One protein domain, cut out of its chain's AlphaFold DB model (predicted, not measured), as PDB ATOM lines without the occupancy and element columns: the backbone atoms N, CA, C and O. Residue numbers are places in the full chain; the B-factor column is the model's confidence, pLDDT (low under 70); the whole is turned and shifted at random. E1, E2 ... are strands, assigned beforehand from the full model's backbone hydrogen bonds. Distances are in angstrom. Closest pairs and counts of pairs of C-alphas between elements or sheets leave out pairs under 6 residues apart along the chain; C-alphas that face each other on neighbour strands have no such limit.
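AT A GLANCE: This is residues 139 to 200 of the 361 residues of the protein "DUF3854 domain-containing protein" of Parageobacillus thermantarcticus (UniProt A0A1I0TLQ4). Two small three-stranded sheets lie face to face as a sandwich, their strands running at 22 degrees to those of the other sheet. E1, E6 and E5 make one layer, with the long strand E6 in its middle; E2, E3 and E4 make the other, and the chain passes between the layers at the links E1 to E2 and E4 to E5. The printed part has 62 residues, with six named strands in the order E1 to E6 and no named helix, and its class is all strand. The sheets have the orders E1, E6, E5 and E2, E3, E4, both antiparallel. The whole is compact and rounded, with a radius of gyration of the C-alphas of 10.9 A and spans of 27 by 20 by 19 A.

IN THESE COORDINATES: E1 holds residues 139 to 144 and is 15.8 A long, beginning at C-alpha 139 at (-9.504, 3.376, 7.755). E2 is residues 153 to 158, 16.7 A, and E3 is residues 162 to 167, 17.1 A. E4 runs over residues 170 to 176, 18.2 A, and ends at C-alpha 176 at (-1.409, 8.109, 16.340). E5 is residues 182 to 187, 16.5 A. E6, the longest strand, is residues 190 to 199, 27.7 A, and ends at C-alpha 199 at (-5.831, 3.621, 3.101).

HOW THE PARTS SIT: E1 is an edge strand, antiparallel to the inner strand E6 at 154 degrees, with N 141 and O 196 at 2.9 A, within hydrogen-bond range. E2 and E3 form a hairpin at 166 degrees, with N 156 and O 164 at 2.8 A. E3 and E4 form the next hairpin at 164 degrees, with N 165 and O 173 at 2.8 A. E2, E3 and E4 are a meander, each strand the antiparallel neighbour of the one before. E5, the other edge strand of the first sheet, forms a hairpin with E6 at 151 degrees, with N 183 and O 195 at 2.8 A. Between the sheets, the closest C-alphas of E4 and E5 are those of Ile 172 and Tyr 187, 6.8 A. Those of E1 and E2 are Ile 140 and Phe 157, 7.2 A. E3 and E6 are near each other, with 6 pairs of C-alphas within 10 A. E2 and E5 are apart, as are E4 and E6.

THE WHOLE: The C-alphas farthest apart are those of Glu 188 and Gly 200, 31.0 A. The C-alphas of the first and last printed residues, Glu 139 and Gly 200, are 5.2 A apart. The sheet E1, E6, E5 is only just strongly twisted, its C-alphas lying up to 4.4 A off its best plane. The printed part has no cut and no long link. The mean pLDDT of the printed part is 92.0, and no printed residue is under 70.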
ATOM      1  N   GLU A 139      -8.611   4.297   7.052       93.19
ATOM      2  CA  GLU A 139      -9.504   3.376   7.755       93.19
ATOM      3  C   GLU A 139      -8.702   2.526   8.745       93.19
ATOM      4  O   GLU A 139      -7.557   2.150   8.483       93.19
ATOM      5  N   ILE A 140      -9.324   2.180   9.873       93.38
ATOM      6  CA  ILE A 140      -8.751   1.242  10.839       93.38
ATOM      7  C   ILE A 140      -9.302  -0.152  10.582       93.38
ATOM      8  O   ILE A 140     -10.491  -0.417  10.741       93.38
ATOM      9  N   HIS A 141      -8.404  -1.063  10.216       93.19
ATOM     10  CA  HIS A 141      -8.715  -2.479  10.125       93.19
ATOM     11  C   HIS A 141      -8.445  -3.148  11.464       93.19
ATOM     12  O   HIS A 141      -7.301  -3.197  11.910       93.19
ATOM     13  N   THR A 142      -9.482  -3.735  12.052       92.56
ATOM     14  CA  THR A 142      -9.375  -4.466  13.317       92.56
ATOM     15  C   THR A 142      -9.465  -5.966  13.066       92.56
ATOM     16  O   THR A 142     -10.468  -6.468  12.560       92.56
ATOM     17  N   ARG A 143      -8.421  -6.708  13.445       92.06
ATOM     18  CA  ARG A 143      -8.429  -8.173  13.493       92.06
ATOM     19  C   ARG A 143      -8.542  -8.621  14.945       92.06
ATOM     20  O   ARG A 143      -7.598  -8.471  15.718       92.06
ATOM     21  N   LEU A 144      -9.697  -9.176  15.298       90.56
ATOM     22  CA  LEU A 144      -9.953  -9.711  16.633       90.56
ATOM     23  C   LEU A 144      -9.167 -11.004  16.866       90.56
ATOM     24  O   LEU A 144      -9.031 -11.824  15.955       90.56
ATOM     25  N   GLN A 145      -8.681 -11.190  18.090       89.69
ATOM     26  CA  GLN A 145      -8.161 -12.474  18.557       89.69
ATOM     27  C   GLN A 145      -9.293 -13.313  19.161       89.69
ATOM     28  O   GLN A 145     -10.292 -12.776  19.635       89.69
ATOM     29  N   SER A 146      -9.132 -14.638  19.183       76.81
ATOM     30  CA  SER A 146     -10.190 -15.615  19.501       76.81
ATOM     31  C   SER A 146     -10.898 -15.417  20.848       76.81
ATOM     32  O   SER A 146     -12.003 -15.913  21.031       76.81
ATOM     33  N   ARG A 147     -10.255 -14.740  21.809       76.38
ATOM     34  CA  ARG A 147     -10.783 -14.497  23.164       76.38
ATOM     35  C   ARG A 147     -11.421 -13.114  23.338       76.38
ATOM     36  O   ARG A 147     -11.960 -12.834  24.404       76.38
ATOM     37  N   CYS A 148     -11.356 -12.252  22.326       80.19
ATOM     38  CA  CYS A 148     -11.921 -10.910  22.387       80.19
ATOM     39  C   CYS A 148     -13.445 -10.953  22.238       80.19
ATOM     40  O   CYS A 148     -13.961 -11.440  21.230       80.19
ATOM     41  N   ARG A 149     -14.163 -10.367  23.199       85.00
ATOM     42  CA  ARG A 149     -15.605 -10.110  23.091       85.00
ATOM     43  C   ARG A 149     -15.836  -8.845  22.270       85.00
ATOM     44  O   ARG A 149     -15.620  -7.739  22.755       85.00
ATOM     45  N   SER A 150     -16.210  -9.014  21.003       83.75
ATOM     46  CA  SER A 150     -16.350  -7.917  20.032       83.75
ATOM     47  C   SER A 150     -17.291  -6.796  20.487       83.75
ATOM     48  O   SER A 150     -17.049  -5.633  20.194       83.75
ATOM     49  N   GLU A 151     -18.328  -7.140  21.242       88.38
ATOM     50  CA  GLU A 151     -19.347  -6.244  21.781       88.38
ATOM     51  C   GLU A 151     -18.829  -5.321  22.895       88.38
ATOM     52  O   GLU A 151     -19.455  -4.306  23.192       88.38
ATOM     53  N   LEU A 152     -17.687  -5.659  23.500       89.94
ATOM     54  CA  LEU A 152     -17.039  -4.863  24.545       89.94
ATOM     55  C   LEU A 152     -15.913  -3.988  23.990       89.94
ATOM     56  O   LEU A 152     -15.392  -3.145  24.719       89.94
ATOM     57  N   LEU A 153     -15.534  -4.186  22.725       91.56
ATOM     58  CA  LEU A 153     -14.485  -3.435  22.051       91.56
ATOM     59  C   LEU A 153     -15.073  -2.207  21.354       91.56
ATOM     60  O   LEU A 153     -15.972  -2.312  20.521       91.56
ATOM     61  N   GLN A 154     -14.503  -1.042  21.633       93.25
ATOM     62  CA  GLN A 154     -14.810   0.203  20.944       93.25
ATOM     63  C   GLN A 154     -13.534   0.751  20.317       93.25
ATOM     64  O   GLN A 154     -12.538   0.960  21.003       93.25
ATOM     65  N   VAL A 155     -13.572   1.005  19.012       93.38
ATOM     66  CA  VAL A 155     -12.486   1.668  18.286       93.38
ATOM     67  C   VAL A 155     -13.030   2.988  17.766       93.38
ATOM     68  O   VAL A 155     -13.925   3.003  16.922       93.38
ATOM     69  N   LYS A 156     -12.507   4.095  18.290       94.44
ATOM     70  CA  LYS A 156     -12.738   5.436  17.758       94.44
ATOM     71  C   LYS A 156     -11.546   5.824  16.902       94.44
ATOM     72  O   LYS A 156     -10.402   5.552  17.259       94.44
ATOM     73  N   PHE A 157     -11.832   6.442  15.770       93.69
ATOM     74  CA  PHE A 157     -10.824   6.846  14.812       93.69
ATOM     75  C   PHE A 157     -11.132   8.254  14.316       93.69
ATOM     76  O   PHE A 157     -12.239   8.526  13.850       93.69
ATOM     77  N   GLU A 158     -10.140   9.126  14.430       93.69
ATOM     78  CA  GLU A 158     -10.183  10.510  13.986       93.69
ATOM     79  C   GLU A 158      -9.163  10.696  12.861       93.69
ATOM     80  O   GLU A 158      -8.007  10.269  12.950       93.69
ATOM     81  N   GLN A 159      -9.610  11.305  11.763       92.00
ATOM     82  CA  GLN A 159      -8.739  11.540  10.616       92.00
ATOM     83  C   GLN A 159      -7.610  12.516  10.992       92.00
ATOM     84  O   GLN A 159      -7.861  13.479  11.713       92.00
ATOM     85  N   PRO A 160      -6.398  12.332  10.443       91.31
ATOM     86  CA  PRO A 160      -6.047  11.292   9.475       91.31
ATOM     87  C   PRO A 160      -5.582   9.967  10.105       91.31
ATOM     88  O   PRO A 160      -5.533   8.959   9.397       91.31
ATOM     89  N   ASN A 161      -5.196   9.947  11.382       95.25
ATOM     90  CA  ASN A 161      -4.392   8.856  11.944       95.25
ATOM     91  C   ASN A 161      -4.545   8.610  13.459       95.25
ATOM     92  O   ASN A 161      -3.857   7.734  13.985       95.25
ATOM     93  N   PHE A 162      -5.418   9.329  14.168       95.75
ATOM     94  CA  PHE A 162      -5.547   9.182  15.618       95.75
ATOM     95  C   PHE A 162      -6.551   8.088  15.977       95.75
ATOM     96  O   PHE A 162      -7.701   8.107  15.537       95.75
ATOM     97  N   VAL A 163      -6.126   7.125  16.796       95.50
ATOM     98  CA  VAL A 163      -6.947   5.978  17.191       95.50
ATOM     99  C   VAL A 163      -7.046   5.895  18.700       95.50
ATOM    100  O   VAL A 163      -6.056   5.995  19.425       95.50
ATOM    101  N   GLN A 164      -8.253   5.619  19.170       96.56
ATOM    102  CA  GLN A 164      -8.526   5.304  20.559       96.56
ATOM    103  C   GLN A 164      -9.252   3.963  20.631       96.56
ATOM    104  O   GLN A 164     -10.300   3.775  20.012       96.56
ATOM    105  N   VAL A 165      -8.696   3.028  21.395       95.50
ATOM    106  CA  VAL A 165      -9.294   1.715  21.634       95.50
ATOM    107  C   VAL A 165      -9.684   1.620  23.096       95.50
ATOM    108  O   VAL A 165      -8.859   1.837  23.984       95.50
ATOM    109  N   ALA A 166     -10.943   1.277  23.330       94.44
ATOM    110  CA  ALA A 166     -11.463   0.956  24.641       94.44
ATOM    111  C   ALA A 166     -11.998  -0.478  24.668       94.44
ATOM    112  O   ALA A 166     -12.567  -0.957  23.685       94.44
ATOM    113  N   TYR A 167     -11.817  -1.158  25.793       93.75
ATOM    114  CA  TYR A 167     -12.368  -2.482  26.047       93.75
ATOM    115  C   TYR A 167     -12.962  -2.506  27.451       93.75
ATOM    116  O   TYR A 167     -12.363  -1.970  28.376       93.75
ATOM    117  N   GLU A 168     -14.172  -3.048  27.594       91.94
ATOM    118  CA  GLU A 168     -14.890  -3.084  28.884       91.94
ATOM    119  C   GLU A 168     -15.113  -1.692  29.519       91.94
ATOM    120  O   GLU A 168     -15.339  -1.560  30.717       91.94
ATOM    121  N   GLY A 169     -15.126  -0.639  28.693       89.38
ATOM    122  CA  GLY A 169     -15.288   0.753  29.128       89.38
ATOM    123  C   GLY A 169     -13.979   1.459  29.499       89.38
ATOM    124  O   GLY A 169     -13.990   2.675  29.681       89.38
ATOM    125  N   GLU A 170     -12.854   0.743  29.539       91.88
ATOM    126  CA  GLU A 170     -11.532   1.301  29.826       91.88
ATOM    127  C   GLU A 170     -10.767   1.609  28.539       91.88
ATOM    128  O   GLU A 170     -10.764   0.817  27.598       91.88
ATOM    129  N   ILE A 171     -10.099   2.764  28.481       94.69
ATOM    130  CA  ILE A 171      -9.250   3.136  27.343       94.69
ATOM    131  C   ILE A 171      -7.919   2.401  27.481       94.69
ATOM    132  O   ILE A 171      -7.113   2.724  28.349       94.69
ATOM    133  N   ILE A 172      -7.682   1.437  26.597       94.81
ATOM    134  CA  ILE A 172      -6.495   0.570  26.613       94.81
ATOM    135  C   ILE A 172      -5.430   1.013  25.607       94.81
ATOM    136  O   ILE A 172      -4.274   0.605  25.691       94.81
ATOM    137  N   PHE A 173      -5.806   1.860  24.647       95.19
ATOM    138  CA  PHE A 173      -4.873   2.503  23.733       95.19
ATOM    139  C   PHE A 173      -5.404   3.862  23.282       95.19
ATOM    140  O   PHE A 173      -6.593   4.017  23.005       95.19
ATOM    141  N   SER A 174      -4.506   4.835  23.172       96.50
ATOM    142  CA  SER A 174      -4.766   6.131  22.559       96.50
ATOM    143  C   SER A 174      -3.467   6.643  21.950       96.50
ATOM    144  O   SER A 174      -2.444   6.693  22.634       96.50
ATOM    145  N   GLY A 175      -3.489   6.962  20.660       95.25
ATOM    146  CA  GLY A 175      -2.323   7.486  19.966       95.25
ATOM    147  C   GLY A 175      -2.486   7.500  18.455       95.25
ATOM    148  O   GLY A 175      -3.455   6.979  17.902       95.25
ATOM    149  N   GLU A 176      -1.508   8.100  17.794       95.88
ATOM    150  CA  GLU A 176      -1.409   8.109  16.340       95.88
ATOM    151  C   GLU A 176      -0.806   6.801  15.814       95.88
ATOM    152  O   GLU A 176      -0.035   6.136  16.513       95.88
ATOM    153  N   LEU A 177      -1.177   6.436  14.586       94.75
ATOM    154  CA  LEU A 177      -0.571   5.343  13.827       94.75
ATOM    155  C   LEU A 177      -0.030   5.855  12.492       94.75
ATOM    156  O   LEU A 177      -0.643   6.701  11.844       94.75
ATOM    157  N   GLU A 178       1.076   5.296  12.027       94.31
ATOM    158  CA  GLU A 178       1.550   5.541  10.667       94.31
ATOM    159  C   GLU A 178       0.778   4.690   9.647       94.31
ATOM    160  O   GLU A 178       0.257   3.611   9.944       94.31
ATOM    161  N   LEU A 179       0.667   5.170   8.405       92.50
ATOM    162  CA  LEU A 179      -0.050   4.439   7.360       92.50
ATOM    163  C   LEU A 179       0.657   3.105   7.063       92.50
ATOM    164  O   LEU A 179       1.806   3.085   6.634       92.50
ATOM    165  N   GLY A 180      -0.053   1.992   7.243       91.69
ATOM    166  CA  GLY A 180       0.485   0.635   7.131       91.69
ATOM    167  C   GLY A 180       0.960   0.042   8.462       91.69
ATOM    168  O   GLY A 180       1.148  -1.175   8.540       91.69
ATOM    169  N   GLU A 181       1.086   0.853   9.516       92.81
ATOM    170  CA  GLU A 181       1.466   0.387  10.846       92.81
ATOM    171  C   GLU A 181       0.393  -0.548  11.406       92.81
ATOM    172  O   GLU A 181      -0.809  -0.270  11.345       92.81
ATOM    173  N   SER A 182       0.836  -1.682  11.953       94.81
ATOM    174  CA  SER A 182      -0.016  -2.609  12.693       94.81
ATOM    175  C   SER A 182       0.384  -2.627  14.159       94.81
ATOM    176  O   SER A 182       1.540  -2.896  14.480       94.81
ATOM    177  N   LYS A 183      -0.585  -2.411  15.046       94.88
ATOM    178  CA  LYS A 183      -0.383  -2.390  16.491       94.88
ATOM    179  C   LYS A 183      -1.200  -3.476  17.166       94.88
ATOM    180  O   LYS A 183      -2.409  -3.588  16.958       94.88
ATOM    181  N   ILE A 184      -0.526  -4.285  17.978       95.31
ATOM    182  CA  ILE A 184      -1.181  -5.275  18.830       95.31
ATOM    183  C   ILE A 184      -1.686  -4.546  20.071       95.31
ATOM    184  O   ILE A 184      -0.911  -3.926  20.796       95.31
ATOM    185  N   ILE A 185      -2.990  -4.624  20.300       94.38
ATOM    186  CA  ILE A 185      -3.647  -4.061  21.470       94.38
ATOM    187  C   ILE A 185      -3.822  -5.172  22.493       94.38
ATOM    188  O   ILE A 185      -4.440  -6.200  22.202       94.38
ATOM    189  N   ASN A 186      -3.272  -4.953  23.684       92.56
ATOM    190  CA  ASN A 186      -3.323  -5.899  24.789       92.56
ATOM    191  C   ASN A 186      -4.282  -5.400  25.875       92.56
ATOM    192  O   ASN A 186      -4.380  -4.199  26.112       92.56
ATOM    193  N   TYR A 187      -4.932  -6.333  26.561       90.12
ATOM    194  CA  TYR A 187      -5.706  -6.085  27.776       90.12
ATOM    195  C   TYR A 187      -5.333  -7.155  28.803       90.12
ATOM    196  O   TYR A 187      -5.243  -8.332  28.449       90.12
ATOM    197  N   GLU A 188      -5.016  -6.741  30.033       88.00
ATOM    198  CA  GLU A 188      -4.528  -7.630  31.106       88.00
ATOM    199  C   GLU A 188      -3.363  -8.551  30.672       88.00
ATOM    200  O   GLU A 188      -3.284  -9.725  31.027       88.00
ATOM    201  N   GLY A 189      -2.448  -8.030  29.846       85.38
ATOM    202  CA  GLY A 189      -1.290  -8.780  29.345       85.38
ATOM    203  C   GLY A 189      -1.592  -9.790  28.228       85.38
ATOM    204  O   GLY A 189      -0.667 -10.442  27.747       85.38
ATOM    205  N   MET A 190      -2.844  -9.907  27.769       86.62
ATOM    206  CA  MET A 190      -3.221 -10.769  26.645       86.62
ATOM    207  C   MET A 190      -3.538  -9.971  25.371       86.62
ATOM    208  O   MET A 190      -4.160  -8.910  25.454       86.62
ATOM    209  N   PRO A 191      -3.178 -10.483  24.177       90.94
ATOM    210  CA  PRO A 191      -3.494  -9.830  22.912       90.94
ATOM    211  C   PRO A 191      -4.991  -9.911  22.618       90.94
ATOM    212  O   PRO A 191      -5.562 -10.992  22.462       90.94
ATOM    213  N   LEU A 192      -5.617  -8.744  22.511       92.88
ATOM    214  CA  LEU A 192      -7.048  -8.582  22.294       92.88
ATOM    215  C   LEU A 192      -7.368  -8.458  20.802       92.88
ATOM    216  O   LEU A 192      -8.199  -9.186  20.255       92.88
ATOM    217  N   CYS A 193      -6.685  -7.543  20.122       92.75
ATOM    218  CA  CYS A 193      -6.841  -7.333  18.692       92.75
ATOM    219  C   CYS A 193      -5.570  -6.757  18.071       92.75
ATOM    220  O   CYS A 193      -4.659  -6.304  18.762       92.75
ATOM    221  N   ILE A 194      -5.514  -6.793  16.746       94.50
ATOM    222  CA  ILE A 194      -4.521  -6.074  15.956       94.50
ATOM    223  C   ILE A 194      -5.270  -4.984  15.206       94.50
ATOM    224  O   ILE A 194      -6.207  -5.295  14.466       94.50
ATOM    225  N   ILE A 195      -4.862  -3.735  15.395       95.56
ATOM    226  CA  ILE A 195      -5.342  -2.606  14.601       95.56
ATOM    227  C   ILE A 195      -4.293  -2.263  13.548       95.56
ATOM    228  O   ILE A 195      -3.101  -2.250  13.843       95.56
ATOM    229  N   THR A 196      -4.724  -1.998  12.321       95.62
ATOM    230  CA  THR A 196      -3.846  -1.549  11.237       95.62
ATOM    231  C   THR A 196      -4.440  -0.310  10.592       95.62
ATOM    232  O   THR A 196      -5.580  -0.369  10.119       95.62
ATOM    233  N   LEU A 197      -3.674   0.784  10.521       94.56
ATOM    234  CA  LEU A 197      -4.073   1.953   9.738       94.56
ATOM    235  C   LEU A 197      -3.854   1.654   8.259       94.56
ATOM    236  O   LEU A 197      -2.737   1.388   7.818       94.56
ATOM    237  N   LYS A 198      -4.929   1.675   7.476       92.88
ATOM    238  CA  LYS A 198      -4.891   1.435   6.034       92.88
ATOM    239  C   LYS A 198      -5.497   2.602   5.283       92.88
ATOM    240  O   LYS A 198      -6.270   3.388   5.822       92.88
ATOM    241  N   LYS A 199      -5.151   2.702   4.005       92.19
ATOM    242  CA  LYS A 199      -5.831   3.621   3.101       92.19
ATOM    243  C   LYS A 199      -7.205   3.034   2.782       92.19
ATOM    244  O   LYS A 199      -7.276   1.855   2.437       92.19
ATOM    245  N   GLY A 200      -8.257   3.837   2.906       90.25
ATOM    246  CA  GLY A 200      -9.612   3.414   2.577       90.25
ATOM    247  C   GLY A 200      -9.802   3.144   1.088       90.25
ATOM    248  O   GLY A 200      -8.926   3.399   0.249       90.25
TER     249      GLY A 200